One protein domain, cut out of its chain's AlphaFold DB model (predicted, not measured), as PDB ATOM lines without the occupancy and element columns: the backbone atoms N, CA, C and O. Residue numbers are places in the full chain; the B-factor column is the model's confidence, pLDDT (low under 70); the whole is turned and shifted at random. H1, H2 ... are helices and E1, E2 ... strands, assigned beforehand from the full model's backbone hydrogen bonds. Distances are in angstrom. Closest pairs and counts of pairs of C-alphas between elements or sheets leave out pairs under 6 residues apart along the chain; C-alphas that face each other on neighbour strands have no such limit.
ATOM      1  N   HIS A  83     -23.247 -39.073 -28.675       58.81
ATOM      2  CA  HIS A  83     -22.193 -39.172 -27.689       58.81
ATOM      3  C   HIS A  83     -22.860 -39.256 -26.319       58.81
ATOM      4  O   HIS A  83     -23.485 -38.279 -25.893       58.81
ATOM      5  N   GLY A  84     -22.709 -40.395 -25.634       53.59
ATOM      6  CA  GLY A  84     -23.413 -40.705 -24.381       53.59
ATOM      7  C   GLY A  84     -23.305 -39.639 -23.279       53.59
ATOM      8  O   GLY A  84     -24.140 -39.613 -22.386       53.59
ATOM      9  N   GLN A  85     -22.331 -38.718 -23.355       51.94
ATOM     10  CA  GLN A  85     -22.165 -37.614 -22.397       51.94
ATOM     11  C   GLN A  85     -22.396 -36.188 -22.944       51.94
ATOM     12  O   GLN A  85     -22.467 -35.262 -22.144       51.94
ATOM     13  N   LYS A  86     -22.470 -35.948 -24.268       52.50
ATOM     14  CA  LYS A  86     -22.590 -34.567 -24.829       52.50
ATOM     15  C   LYS A  86     -23.737 -34.366 -25.827       52.50
ATOM     16  O   LYS A  86     -23.801 -33.321 -26.468       52.50
ATOM     17  N   GLY A  87     -24.651 -35.325 -25.951       57.66
ATOM     18  CA  GLY A  87     -25.808 -35.196 -26.837       57.66
ATOM     19  C   GLY A  87     -25.460 -35.352 -28.323       57.66
ATOM     20  O   GLY A  87     -24.513 -36.056 -28.683       57.66
ATOM     21  N   VAL A  88     -26.279 -34.741 -29.184       57.88
ATOM     22  CA  VAL A  88     -26.227 -34.908 -30.645       57.88
ATOM     23  C   VAL A  88     -25.192 -33.978 -31.282       57.88
ATOM     24  O   VAL A  88     -25.263 -32.764 -31.100       57.88
ATOM     25  N   VAL A  89     -24.275 -34.530 -32.086       59.81
ATOM     26  CA  VAL A  89     -23.300 -33.743 -32.868       59.81
ATOM     27  C   VAL A  89     -23.522 -33.902 -34.368       59.81
ATOM     28  O   VAL A  89     -23.556 -35.014 -34.897       59.81
ATOM     29  N   ASN A  90     -23.653 -32.761 -35.050       57.62
ATOM     30  CA  ASN A  90     -23.885 -32.667 -36.492       57.62
ATOM     31  C   ASN A  90     -22.609 -32.947 -37.307       57.62
ATOM     32  O   ASN A  90     -21.495 -32.711 -36.838       57.62
ATOM     33  N   GLY A  91     -22.797 -33.386 -38.560       57.44
ATOM     34  CA  GLY A  91     -21.787 -33.955 -39.469       57.44
ATOM     35  C   GLY A  91     -20.398 -33.296 -39.512       57.44
ATOM     36  O   GLY A  91     -19.400 -34.006 -39.594       57.44
ATOM     37  N   GLN A  92     -20.296 -31.969 -39.398       58.88
ATOM     38  CA  GLN A  92     -19.004 -31.264 -39.437       58.88
ATOM     39  C   GLN A  92     -18.143 -31.480 -38.170       58.88
ATOM     40  O   GLN A  92     -16.919 -31.534 -38.265       58.88
ATOM     41  N   GLY A  93     -18.751 -31.671 -36.992       67.56
ATOM     42  CA  GLY A  93     -18.038 -31.860 -35.713       67.56
ATOM     43  C   GLY A  93     -17.652 -33.313 -35.400       67.56
ATOM     44  O   GLY A  93     -16.894 -33.588 -34.470       67.56
ATOM     45  N   VAL A  94     -18.148 -34.257 -36.199       72.06
ATOM     46  CA  VAL A  94     -18.064 -35.706 -35.960       72.06
ATOM     47  C   VAL A  94     -16.624 -36.214 -35.993       72.06
ATOM     48  O   VAL A  94     -16.183 -36.935 -35.099       72.06
ATOM     49  N   SER A  95     -15.859 -35.796 -37.001       79.19
ATOM     50  CA  SER A  95     -14.455 -36.192 -37.165       79.19
ATOM     51  C   SER A  95     -13.577 -35.722 -36.000       79.19
ATOM     52  O   SER A  95     -12.677 -36.443 -35.561       79.19
ATOM     53  N   GLN A  96     -13.850 -34.524 -35.472       81.69
ATOM     54  CA  GLN A  96     -13.133 -33.979 -34.321       81.69
ATOM     55  C   GLN A  96     -13.515 -34.706 -33.030       81.69
ATOM     56  O   GLN A  96     -12.640 -34.992 -32.219       81.69
ATOM     57  N   MET A  97     -14.789 -35.063 -32.862       81.62
ATOM     58  CA  MET A  97     -15.258 -35.828 -31.708       81.62
ATOM     59  C   MET A  97     -14.626 -37.222 -31.637       81.62
ATOM     60  O   MET A  97     -14.136 -37.607 -30.581       81.62
ATOM     61  N   VAL A  98     -14.536 -37.941 -32.763       85.50
ATOM     62  CA  VAL A  98     -13.819 -39.230 -32.822       85.50
ATOM     63  C   VAL A  98     -12.365 -39.070 -32.361       85.50
ATOM     64  O   VAL A  98     -11.874 -39.871 -31.570       85.50
ATOM     65  N   ASN A  99     -11.683 -37.999 -32.783       89.38
ATOM     66  CA  ASN A  99     -10.323 -37.707 -32.317       89.38
ATOM     67  C   ASN A  99     -10.252 -37.404 -30.818       89.38
ATOM     68  O   ASN A  99      -9.283 -37.793 -30.171       89.38
ATOM     69  N   GLN A 100     -11.239 -36.697 -30.267       88.69
ATOM     70  CA  GLN A 100     -11.294 -36.408 -28.834       88.69
ATOM     71  C   GLN A 100     -11.429 -37.698 -28.022       88.69
ATOM     72  O   GLN A 100     -10.653 -37.903 -27.093       88.69
ATOM     73  N   GLU A 101     -12.335 -38.597 -28.408       87.94
ATOM     74  CA  GLU A 101     -12.518 -39.872 -27.708       87.94
ATOM     75  C   GLU A 101     -11.280 -40.774 -27.821       87.94
ATOM     76  O   GLU A 101     -10.809 -41.305 -26.816       87.94
ATOM     77  N   LEU A 102     -10.652 -40.852 -28.999       92.25
ATOM     78  CA  LEU A 102      -9.385 -41.577 -29.174       92.25
ATOM     79  C   LEU A 102      -8.247 -41.005 -28.313       92.25
ATOM     80  O   LEU A 102      -7.422 -41.761 -27.799       92.25
ATOM     81  N   ARG A 103      -8.195 -39.680 -28.114       92.62
ATOM     82  CA  ARG A 103      -7.210 -39.044 -27.219       92.62
ATOM     83  C   ARG A 103      -7.457 -39.391 -25.755       92.62
ATOM     84  O   ARG A 103      -6.495 -39.648 -25.038       92.62
ATOM     85  N   LYS A 104      -8.713 -39.450 -25.313       92.19
ATOM     86  CA  LYS A 104      -9.055 -39.879 -23.949       92.19
ATOM     87  C   LYS A 104      -8.692 -41.343 -23.704       92.19
ATOM     88  O   LYS A 104      -8.130 -41.661 -22.659       92.19
ATOM     89  N   VAL A 105      -8.952 -42.220 -24.679       92.50
ATOM     90  CA  VAL A 105      -8.480 -43.615 -24.654       92.50
ATOM     91  C   VAL A 105      -6.960 -43.653 -24.502       92.50
ATOM     92  O   VAL A 105      -6.450 -44.370 -23.643       92.50
ATOM     93  N   ALA A 106      -6.232 -42.850 -25.286       93.44
ATOM     94  CA  ALA A 106      -4.776 -42.789 -25.216       93.44
ATOM     95  C   ALA A 106      -4.276 -42.348 -23.833       93.44
ATOM     96  O   ALA A 106      -3.387 -42.991 -23.284       93.44
ATOM     97  N   GLN A 107      -4.866 -41.300 -23.253       93.75
ATOM     98  CA  GLN A 107      -4.523 -40.806 -21.913       93.75
ATOM     99  C   GLN A 107      -4.762 -41.873 -20.841       93.75
ATOM    100  O   GLN A 107      -3.886 -42.140 -20.021       93.75
ATOM    101  N   HIS A 108      -5.909 -42.547 -20.884       94.06
ATOM    102  CA  HIS A 108      -6.218 -43.603 -19.927       94.06
ATOM    103  C   HIS A 108      -5.257 -44.795 -20.049       94.06
ATOM    104  O   HIS A 108      -4.707 -45.266 -19.057       94.06
ATOM    105  N   ALA A 109      -4.970 -45.232 -21.275       92.88
ATOM    106  CA  ALA A 109      -4.016 -46.301 -21.549       92.88
ATOM    107  C   ALA A 109      -2.542 -45.889 -21.332       92.88
ATOM    108  O   ALA A 109      -1.648 -46.734 -21.357       92.88
ATOM    109  N   GLN A 110      -2.236 -44.601 -21.151       93.06
ATOM    110  CA  GLN A 110      -0.924 -44.162 -20.662       93.06
ATOM    111  C   GLN A 110      -0.775 -44.391 -19.163       93.06
ATOM    112  O   GLN A 110       0.314 -44.736 -18.719       93.06
ATOM    113  N   GLN A 111      -1.865 -44.229 -18.416       93.31
ATOM    114  CA  GLN A 111      -1.890 -44.344 -16.961       93.31
ATOM    115  C   GLN A 111      -2.144 -45.782 -16.486       93.31
ATOM    116  O   GLN A 111      -1.736 -46.140 -15.386       93.31
ATOM    117  N   ASN A 112      -2.789 -46.616 -17.308       93.31
ATOM    118  CA  ASN A 112      -3.162 -47.985 -16.961       93.31
ATOM    119  C   ASN A 112      -2.604 -48.995 -17.983       93.31
ATOM    120  O   ASN A 112      -3.044 -49.059 -19.136       93.31
ATOM    121  N   SER A 113      -1.632 -49.806 -17.552       93.25
ATOM    122  CA  SER A 113      -0.960 -50.805 -18.394       93.25
ATOM    123  C   SER A 113      -1.881 -51.948 -18.830       93.25
ATOM    124  O   SER A 113      -1.752 -52.425 -19.959       93.25
ATOM    125  N   SER A 114      -2.848 -52.348 -18.000       94.12
ATOM    126  CA  SER A 114      -3.852 -53.359 -18.352       94.12
ATOM    127  C   SER A 114      -4.766 -52.855 -19.467       94.12
ATOM    128  O   SER A 114      -4.992 -53.560 -20.448       94.12
ATOM    129  N   VAL A 115      -5.215 -51.599 -19.384       94.25
ATOM    130  CA  VAL A 115      -5.987 -50.959 -20.464       94.25
ATOM    131  C   VAL A 115      -5.140 -50.860 -21.731       94.25
ATOM    132  O   VAL A 115      -5.628 -51.159 -22.818       94.25
ATOM    133  N   ARG A 116      -3.851 -50.513 -21.615       94.56
ATOM    134  CA  ARG A 116      -2.932 -50.486 -22.762       94.56
ATOM    135  C   ARG A 116      -2.837 -51.837 -23.466       94.56
ATOM    136  O   ARG A 116      -2.822 -51.852 -24.693       94.56
ATOM    137  N   ALA A 117      -2.790 -52.942 -22.723       93.75
ATOM    138  CA  ALA A 117      -2.773 -54.286 -23.299       93.75
ATOM    139  C   ALA A 117      -4.070 -54.594 -24.066       93.75
ATOM    140  O   ALA A 117      -4.013 -55.089 -25.190       93.75
ATOM    141  N   VAL A 118      -5.231 -54.214 -23.522       93.88
ATOM    142  CA  VAL A 118      -6.522 -54.360 -24.218       93.88
ATOM    143  C   VAL A 118      -6.555 -53.532 -25.507       93.88
ATOM    144  O   VAL A 118      -6.933 -54.046 -26.559       93.88
ATOM    145  N   VAL A 119      -6.091 -52.276 -25.468       93.56
ATOM    146  CA  VAL A 119      -5.980 -51.416 -26.663       93.56
ATOM    147  C   VAL A 119      -5.047 -52.040 -27.705       93.56
ATOM    148  O   VAL A 119      -5.353 -52.012 -28.897       93.56
ATOM    149  N   ALA A 120      -3.916 -52.603 -27.276       93.38
ATOM    150  CA  ALA A 120      -2.953 -53.269 -28.147       93.38
ATOM    151  C   ALA A 120      -3.595 -54.449 -28.888       93.38
ATOM    152  O   ALA A 120      -3.540 -54.508 -30.117       93.38
ATOM    153  N   ASN A 121      -4.284 -55.316 -28.140       92.88
ATOM    154  CA  ASN A 121      -5.003 -56.472 -28.669       92.88
ATOM    155  C   ASN A 121      -6.107 -56.045 -29.642       92.88
ATOM    156  O   ASN A 121      -6.151 -56.536 -30.763       92.88
ATOM    157  N   ALA A 122      -6.935 -55.063 -29.276       92.12
ATOM    158  CA  ALA A 122      -7.992 -54.542 -30.147       92.12
ATOM    159  C   ALA A 122      -7.448 -53.985 -31.476       92.12
ATOM    160  O   ALA A 122      -8.127 -54.010 -32.505       92.12
ATOM    161  N   ARG A 123      -6.215 -53.472 -31.463       92.50
ATOM    162  CA  ARG A 123      -5.527 -52.944 -32.645       92.50
ATOM    163  C   ARG A 123      -4.690 -53.976 -33.393       92.50
ATOM    164  O   ARG A 123      -4.203 -53.634 -34.466       92.50
ATOM    165  N   ASN A 124      -4.516 -55.186 -32.863       91.88
ATOM    166  CA  ASN A 124      -3.542 -56.177 -33.332       91.88
ATOM    167  C   ASN A 124      -2.099 -55.634 -33.373       91.88
ATOM    168  O   ASN A 124      -1.347 -55.900 -34.310       91.88
ATOM    169  N   PHE A 125      -1.718 -54.813 -32.390       91.75
ATOM    170  CA  PHE A 125      -0.394 -54.189 -32.291       91.75
ATOM    171  C   PHE A 125       0.335 -54.675 -31.030       91.75
ATOM    172  O   PHE A 125      -0.314 -54.990 -30.035       91.75
ATOM    173  N   PRO A 126       1.681 -54.660 -31.000       91.62
ATOM    174  CA  PRO A 126       2.425 -54.850 -29.758       91.62
ATOM    175  C   PRO A 126       2.078 -53.768 -28.723       91.62
ATOM    176  O   PRO A 126       1.916 -52.599 -29.082       91.62
ATOM    177  N   THR A 127       2.062 -54.109 -27.430       90.25
ATOM    178  CA  THR A 127       1.695 -53.185 -26.335       90.25
ATOM    179  C   THR A 127       2.490 -51.876 -26.342       90.25
ATOM    180  O   THR A 127       1.925 -50.809 -26.107       90.25
ATOM    181  N   GLY A 128       3.782 -51.918 -26.689       87.75
ATOM    182  CA  GLY A 128       4.626 -50.719 -26.810       87.75
ATOM    183  C   GLY A 128       4.216 -49.758 -27.936       87.75
ATOM    184  O   GLY A 128       4.536 -48.575 -27.881       87.75
ATOM    185  N   LYS A 129       3.465 -50.242 -28.934       91.44
ATOM    186  CA  LYS A 129       2.952 -49.465 -30.075       91.44
ATOM    187  C   LYS A 129       1.442 -49.213 -30.003       91.44
ATOM    188  O   LYS A 129       0.885 -48.577 -30.895       91.44
ATOM    189  N   ALA A 130       0.779 -49.648 -28.930       89.75
ATOM    190  CA  ALA A 130      -0.676 -49.604 -28.779       89.75
ATOM    191  C   ALA A 130      -1.288 -48.204 -28.942       89.75
ATOM    192  O   ALA A 130      -2.451 -48.083 -29.322       89.75
ATOM    193  N   LEU A 131      -0.519 -47.146 -28.670       92.88
ATOM    194  CA  LEU A 131      -0.992 -45.757 -28.703       92.88
ATOM    195  C   LEU A 131      -0.513 -44.966 -29.925       92.88
ATOM    196  O   LEU A 131      -0.993 -43.859 -30.158       92.88
ATOM    197  N   GLN A 132       0.407 -45.525 -30.715       91.12
ATOM    198  CA  GLN A 132       0.952 -44.854 -31.894       91.12
ATOM    199  C   GLN A 132      -0.146 -44.670 -32.941       91.12
ATOM    200  O   GLN A 132      -0.908 -45.601 -33.203       91.12
ATOM    201  N   ASP A 133      -0.245 -43.478 -33.522       89.88
ATOM    202  CA  ASP A 133      -1.120 -43.193 -34.663       89.88
ATOM    203  C   ASP A 133      -2.618 -43.457 -34.426       89.88
ATOM    204  O   ASP A 133      -3.383 -43.658 -35.371       89.88
ATOM    205  N   LEU A 134      -3.074 -43.422 -33.165       89.56
ATOM    206  CA  LEU A 134      -4.485 -43.646 -32.820       89.56
ATOM    207  C   LEU A 134      -5.429 -42.714 -33.588       89.56
ATOM    208  O   LEU A 134      -6.500 -43.155 -33.995       89.56
ATOM    209  N   THR A 135      -5.026 -41.466 -33.835       90.00
ATOM    210  CA  THR A 135      -5.816 -40.452 -34.553       90.00
ATOM    211  C   THR A 135      -5.429 -40.282 -36.023       90.00
ATOM    212  O   THR A 135      -5.890 -39.327 -36.643       90.00
ATOM    213  N   ASN A 136      -4.596 -41.159 -36.591       90.12
ATOM    214  CA  ASN A 136      -4.192 -41.071 -37.997       90.12
ATOM    215  C   ASN A 136      -5.120 -41.906 -38.890       90.12
ATOM    216  O   ASN A 136      -5.790 -42.836 -38.426       90.12
ATOM    217  N   GLY A 137      -5.119 -41.592 -40.184       86.69
ATOM    218  CA  GLY A 137      -5.963 -42.236 -41.190       86.69
ATOM    219  C   GLY A 137      -7.231 -41.445 -41.498       86.69
ATOM    220  O   GLY A 137      -7.482 -40.364 -40.946       86.69
ATOM    221  N   ASN A 138      -8.041 -41.982 -42.408       84.75
ATOM    222  CA  ASN A 138      -9.280 -41.328 -42.801       84.75
ATOM    223  C   ASN A 138     -10.311 -41.392 -41.651       84.75
ATOM    224  O   ASN A 138     -10.093 -41.982 -40.592       84.75
ATOM    225  N   PHE A 139     -11.437 -40.702 -41.809       81.06
ATOM    226  CA  PHE A 139     -12.481 -40.687 -40.783       81.06
ATOM    227  C   PHE A 139     -13.087 -42.075 -40.503       81.06
ATOM    228  O   PHE A 139     -13.323 -42.396 -39.339       81.06
ATOM    229  N   GLY A 140     -13.302 -42.890 -41.540       77.12
ATOM    230  CA  GLY A 140     -13.816 -44.254 -41.414       77.12
ATOM    231  C   GLY A 140     -12.903 -45.133 -40.562       77.12
ATOM    232  O   GLY A 140     -13.377 -45.730 -39.597       77.12
ATOM    233  N   ASP A 141     -11.596 -45.106 -40.829       82.81
ATOM    234  CA  ASP A 141     -10.608 -45.902 -40.089       82.81
ATOM    235  C   ASP A 141     -10.572 -45.512 -38.607       82.81
ATOM    236  O   ASP A 141     -10.543 -46.360 -37.716       82.81
ATOM    237  N   ARG A 142     -10.575 -44.202 -38.324       87.62
ATOM    238  CA  ARG A 142     -10.541 -43.676 -36.949       87.62
ATOM    239  C   ARG A 142     -11.808 -44.038 -36.187       87.62
ATOM    240  O   ARG A 142     -11.738 -44.389 -35.012       87.62
ATOM    241  N   ARG A 143     -12.957 -43.969 -36.858       84.31
ATOM    242  CA  ARG A 143     -14.256 -44.362 -36.313       84.31
ATOM    243  C   ARG A 143     -14.273 -45.835 -35.927       84.31
ATOM    244  O   ARG A 143     -14.593 -46.154 -34.787       84.31
ATOM    245  N   GLU A 144     -13.936 -46.710 -36.867       83.00
ATOM    246  CA  GLU A 144     -13.936 -48.155 -36.638       83.00
ATOM    247  C   GLU A 144     -12.957 -48.531 -35.523       83.00
ATOM    248  O   GLU A 144     -13.281 -49.313 -34.631       83.00
ATOM    249  N   ARG A 145     -11.775 -47.905 -35.519       89.56
ATOM    250  CA  ARG A 145     -10.770 -48.088 -34.472       89.56
ATOM    251  C   ARG A 145     -11.298 -47.708 -33.094       89.56
ATOM    252  O   ARG A 145     -11.094 -48.467 -32.150       89.56
ATOM    253  N   LEU A 146     -11.962 -46.559 -32.968       89.62
ATOM    254  CA  LEU A 146     -12.564 -46.136 -31.705       89.62
ATOM    255  C   LEU A 146     -13.606 -47.152 -31.230       89.62
ATOM    256  O   LEU A 146     -13.554 -47.582 -30.082       89.62
ATOM    257  N   GLU A 147     -14.520 -47.557 -32.113       85.12
ATOM    258  CA  GLU A 147     -15.572 -48.522 -31.792       85.12
ATOM    259  C   GLU A 147     -14.999 -49.860 -31.315       85.12
ATOM    260  O   GLU A 147     -15.406 -50.369 -30.271       85.12
ATOM    261  N   ARG A 148     -14.011 -50.393 -32.034       87.19
ATOM    262  CA  ARG A 148     -13.353 -51.654 -31.690       87.19
ATOM    263  C   ARG A 148     -12.639 -51.584 -30.341       87.19
ATOM    264  O   ARG A 148     -12.777 -52.497 -29.535       87.19
ATOM    265  N   ILE A 149     -11.901 -50.502 -30.081       91.44
ATOM    266  CA  ILE A 149     -11.162 -50.334 -28.821       91.44
ATOM    267  C   ILE A 149     -12.115 -50.195 -27.635       91.44
ATOM    268  O   ILE A 149     -11.909 -50.850 -26.618       91.44
ATOM    269  N   VAL A 150     -13.143 -49.349 -27.749       88.31
ATOM    270  CA  VAL A 150     -14.096 -49.151 -26.651       88.31
ATOM    271  C   VAL A 150     -14.837 -50.450 -26.347       88.31
ATOM    272  O   VAL A 150     -14.893 -50.827 -25.183       88.31
ATOM    273  N   THR A 151     -15.293 -51.170 -27.376       85.00
ATOM    274  CA  THR A 151     -15.964 -52.472 -27.206       85.00
ATOM    275  C   THR A 151     -15.042 -53.472 -26.496       85.00
ATOM    276  O   THR A 151     -15.421 -54.052 -25.488       85.00
ATOM    277  N   ALA A 152     -13.777 -53.590 -26.922       89.31
ATOM    278  CA  ALA A 152     -12.817 -54.490 -26.278       89.31
ATOM    279  C   ALA A 152     -12.565 -54.155 -24.797       89.31
ATOM    280  O   ALA A 152     -12.371 -55.054 -23.983       89.31
ATOM    281  N   ILE A 153     -12.549 -52.869 -24.435       88.19
ATOM    282  CA  ILE A 153     -12.408 -52.421 -23.042       88.19
ATOM    283  C   ILE A 153     -13.685 -52.701 -22.249       88.19
ATOM    284  O   ILE A 153     -13.594 -53.090 -21.089       88.19
ATOM    285  N   GLU A 154     -14.857 -52.491 -22.848       86.00
ATOM    286  CA  GLU A 154     -16.152 -52.769 -22.222       86.00
ATOM    287  C   GLU A 154     -16.346 -54.255 -21.910       86.00
ATOM    288  O   GLU A 154     -16.897 -54.556 -20.851       86.00
ATOM    289  N   ASP A 155     -15.834 -55.131 -22.778       86.81
ATOM    290  CA  ASP A 155     -15.865 -56.593 -22.644       86.81
ATOM    291  C   ASP A 155     -14.729 -57.151 -21.761       86.81
ATOM    292  O   ASP A 155     -14.679 -58.347 -21.473       86.81
ATOM    293  N   SER A 156     -13.795 -56.301 -21.327       89.06
ATOM    294  CA  SER A 156     -12.658 -56.684 -20.486       89.06
ATOM    295  C   SER A 156     -12.887 -56.340 -19.012       89.06
ATOM    296  O   SER A 156     -13.577 -55.386 -18.668       89.06
ATOM    297  N   ASN A 157     -12.186 -57.037 -18.113       89.88
ATOM    298  CA  ASN A 157     -12.221 -56.780 -16.663       89.88
ATOM    299  C   ASN A 157     -11.343 -55.592 -16.213       89.88
ATOM    300  O   ASN A 157     -10.855 -55.565 -15.084       89.88
ATOM    301  N   VAL A 158     -11.085 -54.621 -17.091       89.50
ATOM    302  CA  VAL A 158     -10.263 -53.444 -16.769       89.50
ATOM    303  C   VAL A 158     -11.141 -52.277 -16.325       89.50
ATOM    304  O   VAL A 158     -12.303 -52.165 -16.712       89.50
ATOM    305  N   THR A 159     -10.579 -51.369 -15.527       86.44
ATOM    306  CA  THR A 159     -11.257 -50.116 -15.175       86.44
ATOM    307  C   THR A 159     -11.625 -49.358 -16.448       86.44
ATOM    308  O   THR A 159     -10.828 -49.308 -17.383       86.44
ATOM    309  N   LYS A 160     -12.827 -48.778 -16.505       85.81
ATOM    310  CA  LYS A 160     -13.299 -47.980 -17.646       85.81
ATOM    311  C   LYS A 160     -12.868 -46.521 -17.475       85.81
ATOM    312  O   LYS A 160     -12.918 -45.987 -16.372       85.81
ATOM    313  N   GLY A 161     -12.429 -45.890 -18.563       80.56
ATOM    314  CA  GLY A 161     -12.008 -44.485 -18.572       80.56
ATOM    315  C   GLY A 161     -13.124 -43.527 -19.006       80.56
ATOM    316  O   GLY A 161     -14.220 -43.969 -19.342       80.56
ATOM    317  N   PRO A 162     -12.857 -42.208 -19.060       82.88
ATOM    318  CA  PRO A 162     -13.855 -41.175 -19.367       82.88
ATOM    319  C   PRO A 162     -14.154 -41.023 -20.875       82.88
ATOM    320  O   PRO A 162     -14.383 -39.912 -21.363       82.88
ATOM    321  N   TYR A 163     -14.115 -42.122 -21.627       81.00
ATOM    322  CA  TYR A 163     -14.453 -42.194 -23.050       81.00
ATOM    323  C   TYR A 163     -15.665 -43.087 -23.265       81.00
ATOM    324  O   TYR A 163     -15.955 -43.961 -22.450       81.00
ATOM    325  N   VAL A 164     -16.364 -42.885 -24.377       70.75
ATOM    326  CA  VAL A 164     -17.585 -43.639 -24.683       70.75
ATOM    327  C   VAL A 164     -17.603 -44.139 -26.115       70.75
ATOM    328  O   VAL A 164     -16.960 -43.579 -27.011       70.75
ATOM    329  N   LYS A 165     -18.402 -45.181 -26.350       68.56
ATOM    330  CA  LYS A 165     -18.738 -45.615 -27.699       68.56
ATOM    331  C   LYS A 165     -19.560 -44.514 -28.366       68.56
ATOM    332  O   LYS A 165     -20.548 -44.031 -27.818       68.56
ATOM    333  N   ILE A 166     -19.138 -44.105 -29.557       68.88
ATOM    334  CA  ILE A 166     -19.901 -43.162 -30.373       68.88
ATOM    335  C   ILE A 166     -20.884 -43.963 -31.225       68.88
ATOM    336  O   ILE A 166     -20.467 -44.797 -32.030       68.88
ATOM    337  N   VAL A 167     -22.180 -43.685 -31.089       65.06
ATOM    338  CA  VAL A 167     -23.209 -44.303 -31.931       65.06
ATOM    339  C   VAL A 167     -23.451 -43.415 -33.146       65.06
ATOM    340  O   VAL A 167     -23.900 -42.274 -33.026       65.06
ATOM    341  N   PHE A 168     -23.151 -43.944 -34.330       59.50
ATOM    342  CA  PHE A 168     -23.415 -43.279 -35.604       59.50
ATOM    343  C   PHE A 168     -24.845 -43.586 -36.024       59.50
ATOM    344  O   PHE A 168     -25.195 -44.752 -36.194       59.50
ATOM    345  N   ARG A 169     -25.669 -42.552 -36.192       59.66
ATOM    346  CA  ARG A 169     -27.051 -42.710 -36.646       59.66
ATOM    347  C   ARG A 169     -27.273 -41.915 -37.921       59.66
ATOM    348  O   ARG A 169     -26.891 -40.752 -38.023       59.66
ATOM    349  N   THR A 170     -27.924 -42.540 -38.892       52.19
ATOM    350  CA  THR A 170     -28.548 -41.811 -39.994       52.19
ATOM    351  C   THR A 170     -29.893 -41.312 -39.487       52.19
ATOM    352  O   THR A 170     -30.739 -42.135 -39.135       52.19
TER     353      THR A 170
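This is residues 83 to 170 of the 186 residues of an uncharacterized protein of Halorubrum coriense DSM 10284 (UniProt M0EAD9). Three helices make a compact core: H1 and H2 meet at a corner, and H3 packs on both. Two short strands, E1 and E2, lie toward one end of the longest axis, apart from each other. The 88 printed residues, mostly helix by class, run E1, H1, H2, H3, E2, with a radius of gyration of the C-alphas of 12.4 A and spans of 34 by 25 by 19 A.

E1, residues 87 to 90, and H1, residues 94 to 111, meet only through their link. H1, with residues 108 to 110 alone, and H2, residues 113 to 123, touch only at the corner; the closest C-alphas, Ala 109 and Arg 116, are 4.5 A apart. H3, residues 139 to 154, touches H2 at a steep tilt of 47 degrees, opposite ways; the closest C-alphas, Ala 122 and Ile 149, are 5.4 A apart. With residues 139 to 146 alone, H3 touches residues 95 to 102 of H1, the same way; the closest C-alphas, Ser 95 and Phe 139, are 6.1 A apart. In H1, H2 and H3 every O i to N i+4 pair is within hydrogen-bond range.

H1 begins at C-alpha 94 (-18.064, -35.706, -35.960) and is 26.4 A long; H3 is 22.4 A. E2, residues 166 to 169, ends at C-alpha 169 (-27.051, -42.710, -36.646). E1 and E2 pair with no named strand.

The printed part has no cut. The links H2 to H3 and H3 to E2 are long. Residues 83 to 93 and 165 to 170 are under pLDDT 70.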